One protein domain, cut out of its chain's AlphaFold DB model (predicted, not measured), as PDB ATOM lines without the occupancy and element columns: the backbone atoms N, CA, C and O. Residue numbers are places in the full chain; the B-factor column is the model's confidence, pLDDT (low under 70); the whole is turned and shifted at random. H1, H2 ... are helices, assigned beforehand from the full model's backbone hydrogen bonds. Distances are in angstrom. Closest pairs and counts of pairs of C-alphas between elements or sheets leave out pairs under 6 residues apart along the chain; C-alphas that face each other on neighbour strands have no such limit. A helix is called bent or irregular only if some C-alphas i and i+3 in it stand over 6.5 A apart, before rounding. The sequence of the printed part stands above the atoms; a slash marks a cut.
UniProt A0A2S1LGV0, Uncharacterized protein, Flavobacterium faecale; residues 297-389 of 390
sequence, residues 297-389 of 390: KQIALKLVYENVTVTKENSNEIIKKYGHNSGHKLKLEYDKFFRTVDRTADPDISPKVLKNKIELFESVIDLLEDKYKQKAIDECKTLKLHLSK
ATOM      1  N   LYS A 297     123.190 164.404 200.970       97.88
ATOM      2  CA  LYS A 297     121.722 164.471 200.873       97.88
ATOM      3  C   LYS A 297     121.052 165.170 202.058       97.88
ATOM      4  O   LYS A 297     120.127 165.941 201.844       97.88
ATOM      5  N   GLN A 298     121.517 164.909 203.282       97.56
ATOM      6  CA  GLN A 298     121.024 165.576 204.493       97.56
ATOM      7  C   GLN A 298     121.351 167.070 204.437       97.56
ATOM      8  O   GLN A 298     120.475 167.894 204.675       97.56
ATOM      9  N   ILE A 299     122.579 167.415 204.028       97.62
ATOM     10  CA  ILE A 299     123.019 168.807 203.852       97.62
ATOM     11  C   ILE A 299     122.154 169.511 202.801       97.62
ATOM     12  O   ILE A 299     121.616 170.580 203.065       97.62
ATOM     13  N   ALA A 300     121.977 168.901 201.626       98.38
ATOM     14  CA  ALA A 300     121.152 169.457 200.557       98.38
ATOM     15  C   ALA A 300     119.711 169.728 201.019       98.38
ATOM     16  O   ALA A 300     119.191 170.818 200.793       98.38
ATOM     17  N   LEU A 301     119.088 168.760 201.696       98.44
ATOM     18  CA  LEU A 301     117.721 168.886 202.194       98.44
ATOM     19  C   LEU A 301     117.599 169.955 203.295       98.44
ATOM     20  O   LEU A 301     116.658 170.747 203.263       98.44
ATOM     21  N   LYS A 302     118.570 170.032 204.217       98.00
ATOM     22  CA  LYS A 302     118.645 171.081 205.249       98.00
ATOM     23  C   LYS A 302     118.659 172.479 204.624       98.00
ATOM     24  O   LYS A 302     117.835 173.317 204.978       98.00
ATOM     25  N   LEU A 303     119.529 172.698 203.633       98.25
ATOM     26  CA  LEU A 303     119.667 173.989 202.949       98.25
ATOM     27  C   LEU A 303     118.376 174.415 202.228       98.25
ATOM     28  O   LEU A 303     118.057 175.602 202.210       98.25
ATOM     29  N   VAL A 304     117.603 173.464 201.683       98.56
ATOM     30  CA  VAL A 304     116.291 173.750 201.072       98.56
ATOM     31  C   VAL A 304     115.289 174.269 202.107       98.56
ATOM     32  O   VAL A 304     114.580 175.234 201.828       98.56
ATOM     33  N   TYR A 305     115.215 173.664 203.296       98.56
ATOM     34  CA  TYR A 305     114.292 174.121 204.342       98.56
ATOM     35  C   TYR A 305     114.689 175.470 204.939       98.56
ATOM     36  O   TYR A 305     113.817 176.291 205.222       98.56
ATOM     37  N   GLU A 306     115.991 175.718 205.073       97.94
ATOM     38  CA  GLU A 306     116.538 176.977 205.590       97.94
ATOM     39  C   GLU A 306     116.527 178.115 204.559       97.94
ATOM     40  O   GLU A 306     116.891 179.243 204.884       97.94
ATOM     41  N   ASN A 307     116.071 177.837 203.331       97.62
ATOM     42  CA  ASN A 307     116.052 178.762 202.195       97.62
ATOM     43  C   ASN A 307     117.448 179.306 201.831       97.62
ATOM     44  O   ASN A 307     117.587 180.455 201.409       97.62
ATOM     45  N   VAL A 308     118.490 178.478 201.970       98.00
ATOM     46  CA  VAL A 308     119.859 178.815 201.563       98.00
ATOM     47  C   VAL A 308     120.082 178.398 200.112       98.00
ATOM     48  O   VAL A 308     120.159 177.212 199.793       98.00
ATOM     49  N   THR A 309     120.232 179.376 199.222       98.25
ATOM     50  CA  THR A 309     120.460 179.135 197.791       98.25
ATOM     51  C   THR A 309     121.824 178.492 197.535       98.25
ATOM     52  O   THR A 309     122.868 179.101 197.776       98.25
ATOM     53  N   VAL A 310     121.829 177.291 196.949       98.06
ATOM     54  CA  VAL A 310     123.048 176.633 196.450       98.06
ATOM     55  C   VAL A 310     123.178 176.864 194.945       98.06
ATOM     56  O   VAL A 310     122.349 176.411 194.154       98.06
ATOM     57  N   THR A 311     124.239 177.550 194.532       98.31
ATOM     58  CA  THR A 311     124.625 177.799 193.137       98.31
ATOM     59  C   THR A 311     125.864 176.974 192.773       98.31
ATOM     60  O   THR A 311     126.445 176.292 193.617       98.31
ATOM     61  N   LYS A 312     126.277 176.973 191.499       98.00
ATOM     62  CA  LYS A 312     127.506 176.259 191.106       98.00
ATOM     63  C   LYS A 312     128.732 176.891 191.773       98.00
ATOM     64  O   LYS A 312     129.615 176.168 192.226       98.00
ATOM     65  N   GLU A 313     128.721 178.213 191.892       98.12
ATOM     66  CA  GLU A 313     129.801 179.060 192.390       98.12
ATOM     67  C   GLU A 313     130.015 178.877 193.899       98.12
ATOM     68  O   GLU A 313     131.154 178.756 194.339       98.12
ATOM     69  N   ASN A 314     128.937 178.775 194.689       98.19
ATOM     70  CA  ASN A 314     129.043 178.663 196.150       98.19
ATOM     71  C   ASN A 314     129.052 177.214 196.680       98.19
ATOM     72  O   ASN A 314     129.415 176.980 197.834       98.19
ATOM     73  N   SER A 315     128.695 176.219 195.856       98.00
ATOM     74  CA  SER A 315     128.527 174.829 196.312       98.00
ATOM     75  C   SER A 315     129.785 174.224 196.945       98.00
ATOM     76  O   SER A 315     129.686 173.488 197.927       98.00
ATOM     77  N   ASN A 316     130.972 174.554 196.422       97.69
ATOM     78  CA  ASN A 316     132.251 174.085 196.961       97.69
ATOM     79  C   ASN A 316     132.589 174.728 198.313       97.69
ATOM     80  O   ASN A 316     133.195 174.079 199.159       97.69
ATOM     81  N   GLU A 317     132.212 175.987 198.525       97.00
ATOM     82  CA  GLU A 317     132.442 176.665 199.800       97.00
ATOM     83  C   GLU A 317     131.505 176.114 200.880       97.00
ATOM     84  O   GLU A 317     131.943 175.779 201.977       97.00
ATOM     85  N   ILE A 318     130.221 175.942 200.544       96.69
ATOM     86  CA  ILE A 318     129.214 175.413 201.469       96.69
ATOM     87  C   ILE A 318     129.590 174.000 201.915       96.69
ATOM     88  O   ILE A 318     129.593 173.714 203.108       96.69
ATOM     89  N   ILE A 319     129.933 173.110 200.978       96.88
ATOM     90  CA  ILE A 319     130.151 171.690 201.285       96.88
ATOM     91  C   ILE A 319     131.408 171.453 202.140       96.88
ATOM     92  O   ILE A 319     131.419 170.543 202.972       96.88
ATOM     93  N   LYS A 320     132.421 172.324 202.002       94.12
ATOM     94  CA  LYS A 320     133.637 172.318 202.829       94.12
ATOM     95  C   LYS A 320     133.341 172.599 204.301       94.12
ATOM     96  O   LYS A 320     133.973 171.986 205.152       94.12
ATOM     97  N   LYS A 321     132.334 173.433 204.611       93.75
ATOM     98  CA  LYS A 321     131.893 173.711 205.998       93.75
ATOM     99  C   LYS A 321     131.371 172.459 206.714       93.75
ATOM    100  O   LYS A 321     131.375 172.407 207.934       93.75
ATOM    101  N   TYR A 322     130.978 171.436 205.955       92.44
ATOM    102  CA  TYR A 322     130.536 170.132 206.461       92.44
ATOM    103  C   TYR A 322     131.601 169.032 206.274       92.44
ATOM    104  O   TYR A 322     131.292 167.839 206.294       92.44
ATOM    105  N   GLY A 323     132.855 169.417 206.009       90.81
ATOM    106  CA  GLY A 323     133.989 168.513 205.817       90.81
ATOM    107  C   GLY A 323     133.975 167.724 204.503       90.81
ATOM    108  O   GLY A 323     134.746 166.780 204.351       90.81
ATOM    109  N   HIS A 324     133.090 168.026 203.553       93.44
ATOM    110  CA  HIS A 324     133.004 167.320 202.268       93.44
ATOM    111  C   HIS A 324     133.674 168.117 201.142       93.44
ATOM    112  O   HIS A 324     133.777 169.335 201.208       93.44
ATOM    113  N   ASN A 325     134.073 167.429 200.067       95.56
ATOM    114  CA  ASN A 325     134.840 168.035 198.964       95.56
ATOM    115  C   ASN A 325     134.082 168.111 197.624       95.56
ATOM    116  O   ASN A 325     134.622 168.607 196.640       95.56
ATOM    117  N   SER A 326     132.843 167.608 197.547       96.75
ATOM    118  CA  SER A 326     132.106 167.484 196.279       96.75
ATOM    119  C   SER A 326     130.943 168.477 196.180       96.75
ATOM    120  O   SER A 326     129.783 168.118 196.400       96.75
ATOM    121  N   GLY A 327     131.240 169.731 195.819       97.62
ATOM    122  CA  GLY A 327     130.213 170.770 195.651       97.62
ATOM    123  C   GLY A 327     129.251 170.463 194.503       97.62
ATOM    124  O   GLY A 327     128.043 170.641 194.636       97.62
ATOM    125  N   HIS A 328     129.750 169.867 193.415       98.12
ATOM    126  CA  HIS A 328     128.906 169.422 192.302       98.12
ATOM    127  C   HIS A 328     127.813 168.437 192.753       98.12
ATOM    128  O   HIS A 328     126.646 168.600 192.401       98.12
ATOM    129  N   LYS A 329     128.169 167.454 193.593       98.06
ATOM    130  CA  LYS A 329     127.207 166.489 194.138       98.06
ATOM    131  C   LYS A 329     126.205 167.150 195.087       98.06
ATOM    132  O   LYS A 329     125.031 166.796 195.044       98.06
ATOM    133  N   LEU A 330     126.641 168.125 195.891       98.31
ATOM    134  CA  LEU A 330     125.734 168.932 196.714       98.31
ATOM    135  C   LEU A 330     124.701 169.660 195.845       98.31
ATOM    136  O   LEU A 330     123.511 169.578 196.133       98.31
ATOM    137  N   LYS A 331     125.137 170.325 194.767       98.44
ATOM    138  CA  LYS A 331     124.243 171.056 193.856       98.44
ATOM    139  C   LYS A 331     123.193 170.145 193.217       98.44
ATOM    140  O   LYS A 331     122.029 170.525 193.168       98.44
ATOM    141  N   LEU A 332     123.590 168.952 192.766       98.31
ATOM    142  CA  LEU A 332     122.671 167.976 192.168       98.31
ATOM    143  C   LEU A 332     121.577 167.530 193.149       98.31
ATOM    144  O   LEU A 332     120.400 167.512 192.794       98.31
ATOM    145  N   GLU A 333     121.953 167.187 194.383       98.31
ATOM    146  CA  GLU A 333     120.984 166.787 195.411       98.31
ATOM    147  C   GLU A 333     120.112 167.975 195.849       98.31
ATOM    148  O   GLU A 333     118.913 167.806 196.062       98.31
ATOM    149  N   TYR A 334     120.677 169.186 195.926       98.44
ATOM    150  CA  TYR A 334     119.922 170.403 196.228       98.44
ATOM    151  C   TYR A 334     118.863 170.684 195.157       98.44
ATOM    152  O   TYR A 334     117.701 170.871 195.498       98.44
ATOM    153  N   ASP A 335     119.219 170.645 193.870       98.06
ATOM    154  CA  ASP A 335     118.280 170.899 192.766       98.06
ATOM    155  C   ASP A 335     117.133 169.897 192.725       98.06
ATOM    156  O   ASP A 335     115.997 170.260 192.407       98.06
ATOM    157  N   LYS A 336     117.431 168.645 193.084       97.62
ATOM    158  CA  LYS A 336     116.420 167.616 193.281       97.62
ATOM    159  C   LYS A 336     115.477 168.005 194.419       97.62
ATOM    160  O   LYS A 336     114.282 168.131 194.193       97.62
ATOM    161  N   PHE A 337     115.987 168.241 195.628       98.12
ATOM    162  CA  PHE A 337     115.133 168.542 196.784       98.12
ATOM    163  C   PHE A 337     114.470 169.920 196.736       98.12
ATOM    164  O   PHE A 337     113.472 170.121 197.424       98.12
ATOM    165  N   PHE A 338     114.966 170.863 195.937       97.81
ATOM    166  CA  PHE A 338     114.370 172.190 195.785       97.81
ATOM    167  C   PHE A 338     112.931 172.106 195.250       97.81
ATOM    168  O   PHE A 338     112.048 172.856 195.675       97.81
ATOM    169  N   ARG A 339     112.654 171.124 194.385       97.62
ATOM    170  CA  ARG A 339     111.310 170.851 193.866       97.62
ATOM    171  C   ARG A 339     110.452 170.193 194.944       97.62
ATOM    172  O   ARG A 339     110.788 169.137 195.467       97.62
ATOM    173  N   THR A 340     109.292 170.777 195.240       97.62
ATOM    174  CA  THR A 340     108.367 170.224 196.247       97.62
ATOM    175  C   THR A 340     107.911 168.806 195.907       97.62
ATOM    176  O   THR A 340     107.819 167.977 196.805       97.62
ATOM    177  N   VAL A 341     107.718 168.494 194.621       97.12
ATOM    178  CA  VAL A 341     107.312 167.153 194.158       97.12
ATOM    179  C   VAL A 341     108.322 166.088 194.595       97.12
ATOM    180  O   VAL A 341     107.942 165.042 195.107       97.12
ATOM    181  N   ASP A 342     109.620 166.383 194.493       96.69
ATOM    182  CA  ASP A 342     110.689 165.464 194.884       96.69
ATOM    183  C   ASP A 342     110.751 165.257 196.403       96.69
ATOM    184  O   ASP A 342     111.275 164.240 196.869       96.69
ATOM    185  N   ARG A 343     110.173 166.173 197.190       97.38
ATOM    186  CA  ARG A 343     110.061 166.043 198.646       97.38
ATOM    187  C   ARG A 343     108.804 165.307 199.080       97.38
ATOM    188  O   ARG A 343     108.919 164.420 199.913       97.38
ATOM    189  N   THR A 344     107.649 165.579 198.479       97.50
ATOM    190  CA  THR A 344     106.357 165.085 198.991       97.50
ATOM    191  C   THR A 344     105.756 163.920 198.215       97.50
ATOM    192  O   THR A 344     104.973 163.176 198.795       97.50
ATOM    193  N   ALA A 345     106.113 163.724 196.941       95.81
ATOM    194  CA  ALA A 345     105.501 162.682 196.123       95.81
ATOM    195  C   ALA A 345     105.958 161.267 196.514       95.81
ATOM    196  O   ALA A 345     107.102 161.053 196.953       95.81
ATOM    197  N   ASP A 346     105.053 160.314 196.285       94.25
ATOM    198  CA  ASP A 346     105.336 158.882 196.260       94.25
ATOM    199  C   ASP A 346     106.273 158.571 195.085       94.25
ATOM    200  O   ASP A 346     105.966 158.958 193.956       94.25
ATOM    201  N   PRO A 347     107.424 157.920 195.312       86.50
ATOM    202  CA  PRO A 347     108.320 157.560 194.226       86.50
ATOM    203  C   PRO A 347     107.747 156.501 193.269       86.50
ATOM    204  O   PRO A 347     108.358 156.326 192.223       86.50
ATOM    205  N   ASP A 348     106.655 155.796 193.610       82.31
ATOM    206  CA  ASP A 348     106.012 154.745 192.783       82.31
ATOM    207  C   ASP A 348     106.990 153.645 192.311       82.31
ATOM    208  O   ASP A 348     106.907 153.101 191.214       82.31
ATOM    209  N   ILE A 349     108.000 153.353 193.143       82.06
ATOM    210  CA  ILE A 349     109.054 152.365 192.846       82.06
ATOM    211  C   ILE A 349     108.989 151.188 193.820       82.06
ATOM    212  O   ILE A 349     108.912 150.037 193.404       82.06
ATOM    213  N   SER A 350     109.113 151.445 195.127       92.12
ATOM    214  CA  SER A 350     109.017 150.402 196.157       92.12
ATOM    215  C   SER A 350     108.838 150.990 197.564       92.12
ATOM    216  O   SER A 350     109.377 152.072 197.842       92.12
ATOM    217  N   PRO A 351     108.224 150.239 198.503       94.50
ATOM    218  CA  PRO A 351     108.113 150.642 199.909       94.50
ATOM    219  C   PRO A 351     109.473 150.936 200.555       94.50
ATOM    220  O   PRO A 351     109.609 151.848 201.367       94.50
ATOM    221  N   LYS A 352     110.521 150.200 200.153       94.62
ATOM    222  CA  LYS A 352     111.892 150.385 200.653       94.62
ATOM    223  C   LYS A 352     112.464 151.754 200.279       94.62
ATOM    224  O   LYS A 352     113.116 152.389 201.105       94.62
ATOM    225  N   VAL A 353     112.227 152.221 199.052       94.69
ATOM    226  CA  VAL A 353     112.694 153.545 198.604       94.69
ATOM    227  C   VAL A 353     111.982 154.652 199.378       94.69
ATOM    228  O   VAL A 353     112.634 155.601 199.815       94.69
ATOM    229  N   LEU A 354     110.673 154.506 199.603       96.31
ATOM    230  CA  LEU A 354     109.896 155.455 200.395       96.31
ATOM    231  C   LEU A 354     110.333 155.470 201.869       96.31
ATOM    232  O   LEU A 354     110.529 156.550 202.423       96.31
ATOM    233  N   LYS A 355     110.605 154.305 202.475       96.75
ATOM    234  CA  LYS A 355     111.148 154.206 203.841       96.75
ATOM    235  C   LYS A 355     112.497 154.920 203.982       96.75
ATOM    236  O   LYS A 355     112.645 155.762 204.858       96.75
ATOM    237  N   ASN A 356     113.436 154.677 203.066       96.25
ATOM    238  CA  ASN A 356     114.738 155.358 203.072       96.25
ATOM    239  C   ASN A 356     114.604 156.887 202.918       96.25
ATOM    240  O   ASN A 356     115.417 157.647 203.443       96.25
ATOM    241  N   LYS A 357     113.599 157.351 202.160       96.88
ATOM    242  CA  LYS A 357     113.292 158.779 202.015       96.88
ATOM    243  C   LYS A 357     112.739 159.354 203.323       96.88
ATOM    244  O   LYS A 357     113.177 160.426 203.716       96.88
ATOM    245  N   ILE A 358     111.845 158.642 204.011       97.31
ATOM    246  CA  ILE A 358     111.325 159.046 205.329       97.31
ATOM    247  C   ILE A 358     112.465 159.142 206.352       97.31
ATOM    248  O   ILE A 358     112.610 160.188 206.977       97.31
ATOM    249  N   GLU A 359     113.331 158.127 206.440       96.75
ATOM    250  CA  GLU A 359     114.494 158.123 207.348       96.75
ATOM    251  C   GLU A 359     115.428 159.318 207.090       96.75
ATOM    252  O   GLU A 359     115.924 159.954 208.022       96.75
ATOM    253  N   LEU A 360     115.639 159.677 205.817       97.00
ATOM    254  CA  LEU A 360     116.404 160.870 205.456       97.00
ATOM    255  C   LEU A 360     115.753 162.151 206.004       97.00
ATOM    256  O   LEU A 360     116.463 162.990 206.553       97.00
ATOM    257  N   PHE A 361     114.436 162.309 205.861       97.81
ATOM    258  CA  PHE A 361     113.720 163.501 206.330       97.81
ATOM    259  C   PHE A 361     113.719 163.584 207.857       97.81
ATOM    260  O   PHE A 361     114.022 164.642 208.401       97.81
ATOM    261  N   GLU A 362     113.453 162.471 208.544       97.25
ATOM    262  CA  GLU A 362     113.510 162.387 210.008       97.25
ATOM    263  C   GLU A 362     114.884 162.804 210.533       97.25
ATOM    264  O   GLU A 362     114.966 163.670 211.397       97.25
ATOM    265  N   SER A 363     115.961 162.311 209.915       95.75
ATOM    266  CA  SER A 363     117.326 162.676 210.312       95.75
ATOM    267  C   SER A 363     117.684 164.154 210.103       95.75
ATOM    268  O   SER A 363     118.675 164.620 210.657       95.75
ATOM    269  N   VAL A 364     116.933 164.885 209.269       97.38
ATOM    270  CA  VAL A 364     117.161 166.315 209.009       97.38
ATOM    271  C   VAL A 364     116.314 167.194 209.926       97.38
ATOM    272  O   VAL A 364     116.758 168.287 210.260       97.38
ATOM    273  N   ILE A 365     115.138 166.736 210.372       97.69
ATOM    274  CA  ILE A 365     114.233 167.519 211.233       97.69
ATOM    275  C   ILE A 365     114.931 167.967 212.525       97.69
ATOM    276  O   ILE A 365     114.799 169.129 212.912       97.69
ATOM    277  N   ASP A 366     115.728 167.093 213.139       92.38
ATOM    278  CA  ASP A 366     116.449 167.397 214.382       92.38
ATOM    279  C   ASP A 366     117.585 168.419 214.194       92.38
ATOM    280  O   ASP A 366     118.046 169.024 215.159       92.38
ATOM    281  N   LEU A 367     118.013 168.649 212.949       94.62
ATOM    282  CA  LEU A 367     119.121 169.539 212.588       94.62
ATOM    283  C   LEU A 367     118.667 170.941 212.158       94.62
ATOM    284  O   LEU A 367     119.511 171.797 211.889       94.62
ATOM    285  N   LEU A 368     117.359 171.158 212.003       95.25
ATOM    286  CA  LEU A 368     116.789 172.428 211.558       95.25
ATOM    287  C   LEU A 368     116.587 173.391 212.732       95.25
ATOM    288  O   LEU A 368     116.278 172.976 213.846       95.25
ATOM    289  N   GLU A 369     116.660 174.694 212.463       94.44
ATOM    290  CA  GLU A 369     116.131 175.705 213.386       94.44
ATOM    291  C   GLU A 369     114.610 175.538 213.557       94.44
ATOM    292  O   GLU A 369     113.901 175.174 212.613       94.44
ATOM    293  N   ASP A 370     114.081 175.861 214.741       96.06
ATOM    294  CA  ASP A 370     112.683 175.577 215.105       96.06
ATOM    295  C   ASP A 370     111.654 176.154 214.122       96.06
ATOM    296  O   ASP A 370     110.670 175.488 213.789       96.06
ATOM    297  N   LYS A 371     111.911 177.345 213.564       97.62
ATOM    298  CA  LYS A 371     111.036 177.981 212.558       97.62
ATOM    299  C   LYS A 371     110.880 177.175 211.262       97.62
ATOM    300  O   LYS A 371     109.902 177.375 210.544       97.62
ATOM    301  N   TYR A 372     111.819 176.284 210.942       97.44
ATOM    302  CA  TYR A 372     111.794 175.476 209.718       97.44
ATOM    303  C   TYR A 372     111.306 174.039 209.956       97.44
ATOM    304  O   TYR A 372     110.895 173.373 209.002       97.44
ATOM    305  N   LYS A 373     111.289 173.567 211.212       97.50
ATOM    306  CA  LYS A 373     110.917 172.184 211.564       97.50
ATOM    307  C   LYS A 373     109.504 171.815 211.133       97.50
ATOM    308  O   LYS A 373     109.304 170.741 210.573       97.50
ATOM    309  N   GLN A 374     108.530 172.703 211.346       98.12
ATOM    310  CA  GLN A 374     107.118 172.384 211.106       98.12
ATOM    311  C   GLN A 374     106.851 171.978 209.647       98.12
ATOM    312  O   GLN A 374     106.210 170.961 209.394       98.12
ATOM    313  N   LYS A 375     107.431 172.706 208.682       97.94
ATOM    314  CA  LYS A 375     107.301 172.383 207.254       97.94
ATOM    315  C   LYS A 375     107.882 171.002 206.927       97.94
ATOM    316  O   LYS A 375     107.250 170.232 206.208       97.94
ATOM    317  N   ALA A 376     109.061 170.682 207.459       98.19
ATOM    318  CA  ALA A 376     109.698 169.382 207.254       98.19
ATOM    319  C   ALA A 376     108.894 168.234 207.890       98.19
ATOM    320  O   ALA A 376     108.739 167.174 207.280       98.19
ATOM    321  N   ILE A 377     108.322 168.463 209.076       98.31
ATOM    322  CA  ILE A 377     107.434 167.518 209.764       98.31
ATOM    323  C   ILE A 377     106.187 167.228 208.920       98.31
ATOM    324  O   ILE A 377     105.823 166.064 208.755       98.31
ATOM    325  N   ASP A 378     105.541 168.251 208.363       98.31
ATOM    326  CA  ASP A 378     104.312 168.078 207.578       98.31
ATOM    327  C   ASP A 378     104.566 167.387 206.226       98.31
ATOM    328  O   ASP A 378     103.809 166.497 205.821       98.31
ATOM    329  N   GLU A 379     105.682 167.704 205.558       98.31
ATOM    330  CA  GLU A 379     106.115 166.975 204.359       98.31
ATOM    331  C   GLU A 379     106.475 165.507 204.696       98.31
ATOM    332  O   GLU A 379     106.077 164.594 203.970       98.31
ATOM    333  N   CYS A 380     107.130 165.242 205.835       98.00
ATOM    334  CA  CYS A 380     107.439 163.882 206.296       98.00
ATOM    335  C   CYS A 380     106.171 163.073 206.641       98.00
ATOM    336  O   CYS A 380     106.053 161.905 206.263       98.00
ATOM    337  N   LYS A 381     105.168 163.694 207.283       98.12
ATOM    338  CA  LYS A 381     103.847 163.077 207.510       98.12
ATOM    339  C   LYS A 381     103.170 162.692 206.195       98.12
ATOM    340  O   LYS A 381     102.618 161.600 206.100       98.12
ATOM    341  N   THR A 382     103.260 163.546 205.176       97.81
ATOM    342  CA  THR A 382     102.721 163.258 203.837       97.81
ATOM    343  C   THR A 382     103.362 161.999 203.242       97.81
ATOM    344  O   THR A 382     102.653 161.109 202.775       97.81
ATOM    345  N   LEU A 383     104.688 161.850 203.348       97.38
ATOM    346  CA  LEU A 383     105.391 160.634 202.910       97.38
ATOM    347  C   LEU A 383     104.953 159.379 203.682       97.38
ATOM    348  O   LEU A 383     104.797 158.315 203.085       97.38
ATOM    349  N   LYS A 384     104.705 159.490 204.992       97.31
ATOM    350  CA  LYS A 384     104.198 158.372 205.809       97.31
ATOM    351  C   LYS A 384     102.789 157.926 205.395       97.31
ATOM    352  O   LYS A 384     102.520 156.729 205.413       97.31
ATOM    353  N   LEU A 385     101.924 158.849 204.960       96.88
ATOM    354  CA  LEU A 385     100.599 158.519 204.406       96.88
ATOM    355  C   LEU A 385     100.681 157.778 203.064       96.88
ATOM    356  O   LEU A 385      99.811 156.971 202.746       96.88
ATOM    357  N   HIS A 386     101.716 158.040 202.261       96.19
ATOM    358  CA  HIS A 386     101.982 157.243 201.063       96.19
ATOM    359  C   HIS A 386     102.410 155.820 201.430       96.19
ATOM    360  O   HIS A 386     101.926 154.863 200.832       96.19
ATOM    361  N   LEU A 387     103.245 155.670 202.463       95.62
ATOM    362  CA  LEU A 387     103.760 154.365 202.877       95.62
ATOM    363  C   LEU A 387     102.652 153.420 203.352       95.62
ATOM    364  O   LEU A 387     102.744 152.231 203.089       95.62
ATOM    365  N   SER A 388     101.587 153.935 203.975       93.31
ATOM    366  CA  SER A 388     100.448 153.119 204.422       93.31
ATOM    367  C   SER A 388      99.569 152.559 203.293       93.31
ATOM    368  O   SER A 388      98.605 151.857 203.582       93.31
ATOM    369  N   LYS A 389      99.831 152.915 202.026       92.75
ATOM    370  CA  LYS A 389      99.114 152.368 200.860       92.75
ATOM    371  C   LYS A 389      99.728 151.069 200.331       92.75
ATOM    372  O   LYS A 389      99.084 150.401 199.525       92.75
TER     373      LYS A 389
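Overview. This is residues 297 to 389 of the 390 residues of an uncharacterized protein of Flavobacterium faecale (UniProt A0A2S1LGV0). The two longest helices, H6 and H5, lie side by side as a helical hairpin, and the short helix H1 in the middle of the domain packs steeply across its linked end. H3 crosses H1 away from the hairpin and reaches out to H2, which packs on the first residues of H3 at the far end of the domain, while the very short H4 packs on H6. The printed part has 93 residues with six named helices, H1 to H6 in order along the chain, and no named strand; the class is all helix. The whole is compact, with a radius of gyration of the C-alphas of 13.4 A and spans of 41 by 29 by 20 A.

Along the chain. H6, residues 370 to 387, is the longest helix at 26.1 A and ends with C-alpha 387 at (103.760, 154.365, 202.877). It is only just irregular: C-alphas 371 and 374 are 7.0 A apart. H5, residues 351 to 365, is 21.2 A long. H1 holds residues 297 to 305 over 12.7 A, beginning with C-alpha 297 at (121.722, 164.471, 200.873). H3, residues 327 to 338, measures 15.9 A and begins with C-alpha 327 at (130.213, 170.770, 195.651). H2 is residues 315 to 320, 8.7 A, and H4 is residues 340 to 344, 6.2 A.

Arrangement. H5 and H6 form a hairpin and touch, with Ile 365 and Lys 373 as their closest C-alphas at 5.7 A; they run opposite ways at a shallow tilt of 11 degrees. H5 touches H1 with residues 360 to 364 alone, the closest C-alphas being those of Gln 298 and Val 364 at 6.0 A, at a steep tilt of 60 degrees. H6 only just touches H1, with 3 pairs of C-alphas within 8 A, through residues 372 to 376 alone; Tyr 305 and Tyr 372 are closest, 6.1 A. H1 and H3 touch at a steep tilt of 52 degrees and run the same way, with the C-alphas of Ala 300 and Tyr 334 closest at 4.6 A. H3 touches H2 with residues 327 to 331 alone; the closest C-alphas, those of Asn 316 and Gly 327, are 4.1 A apart. H6 touches H4 with residues 379 to 383 alone, closest at the C-alphas of Thr 344 and Glu 379, 5.7 A. H3 is apart from both H5 and H6. Every O i to N i+4 pair is within hydrogen-bond range in H1, H2, H3, H4 and H5, and 11 of 14 are in H6.

Size, cuts and confidence. The C-alphas farthest apart are those of Glu 313 and Lys 389, at 41.5 A. The printed part has no cut. The links H3 to H4 and H5 to H6 are tight, and the other three are short. The mean pLDDT of the printed part is 96.4, and no printed residue is under 70.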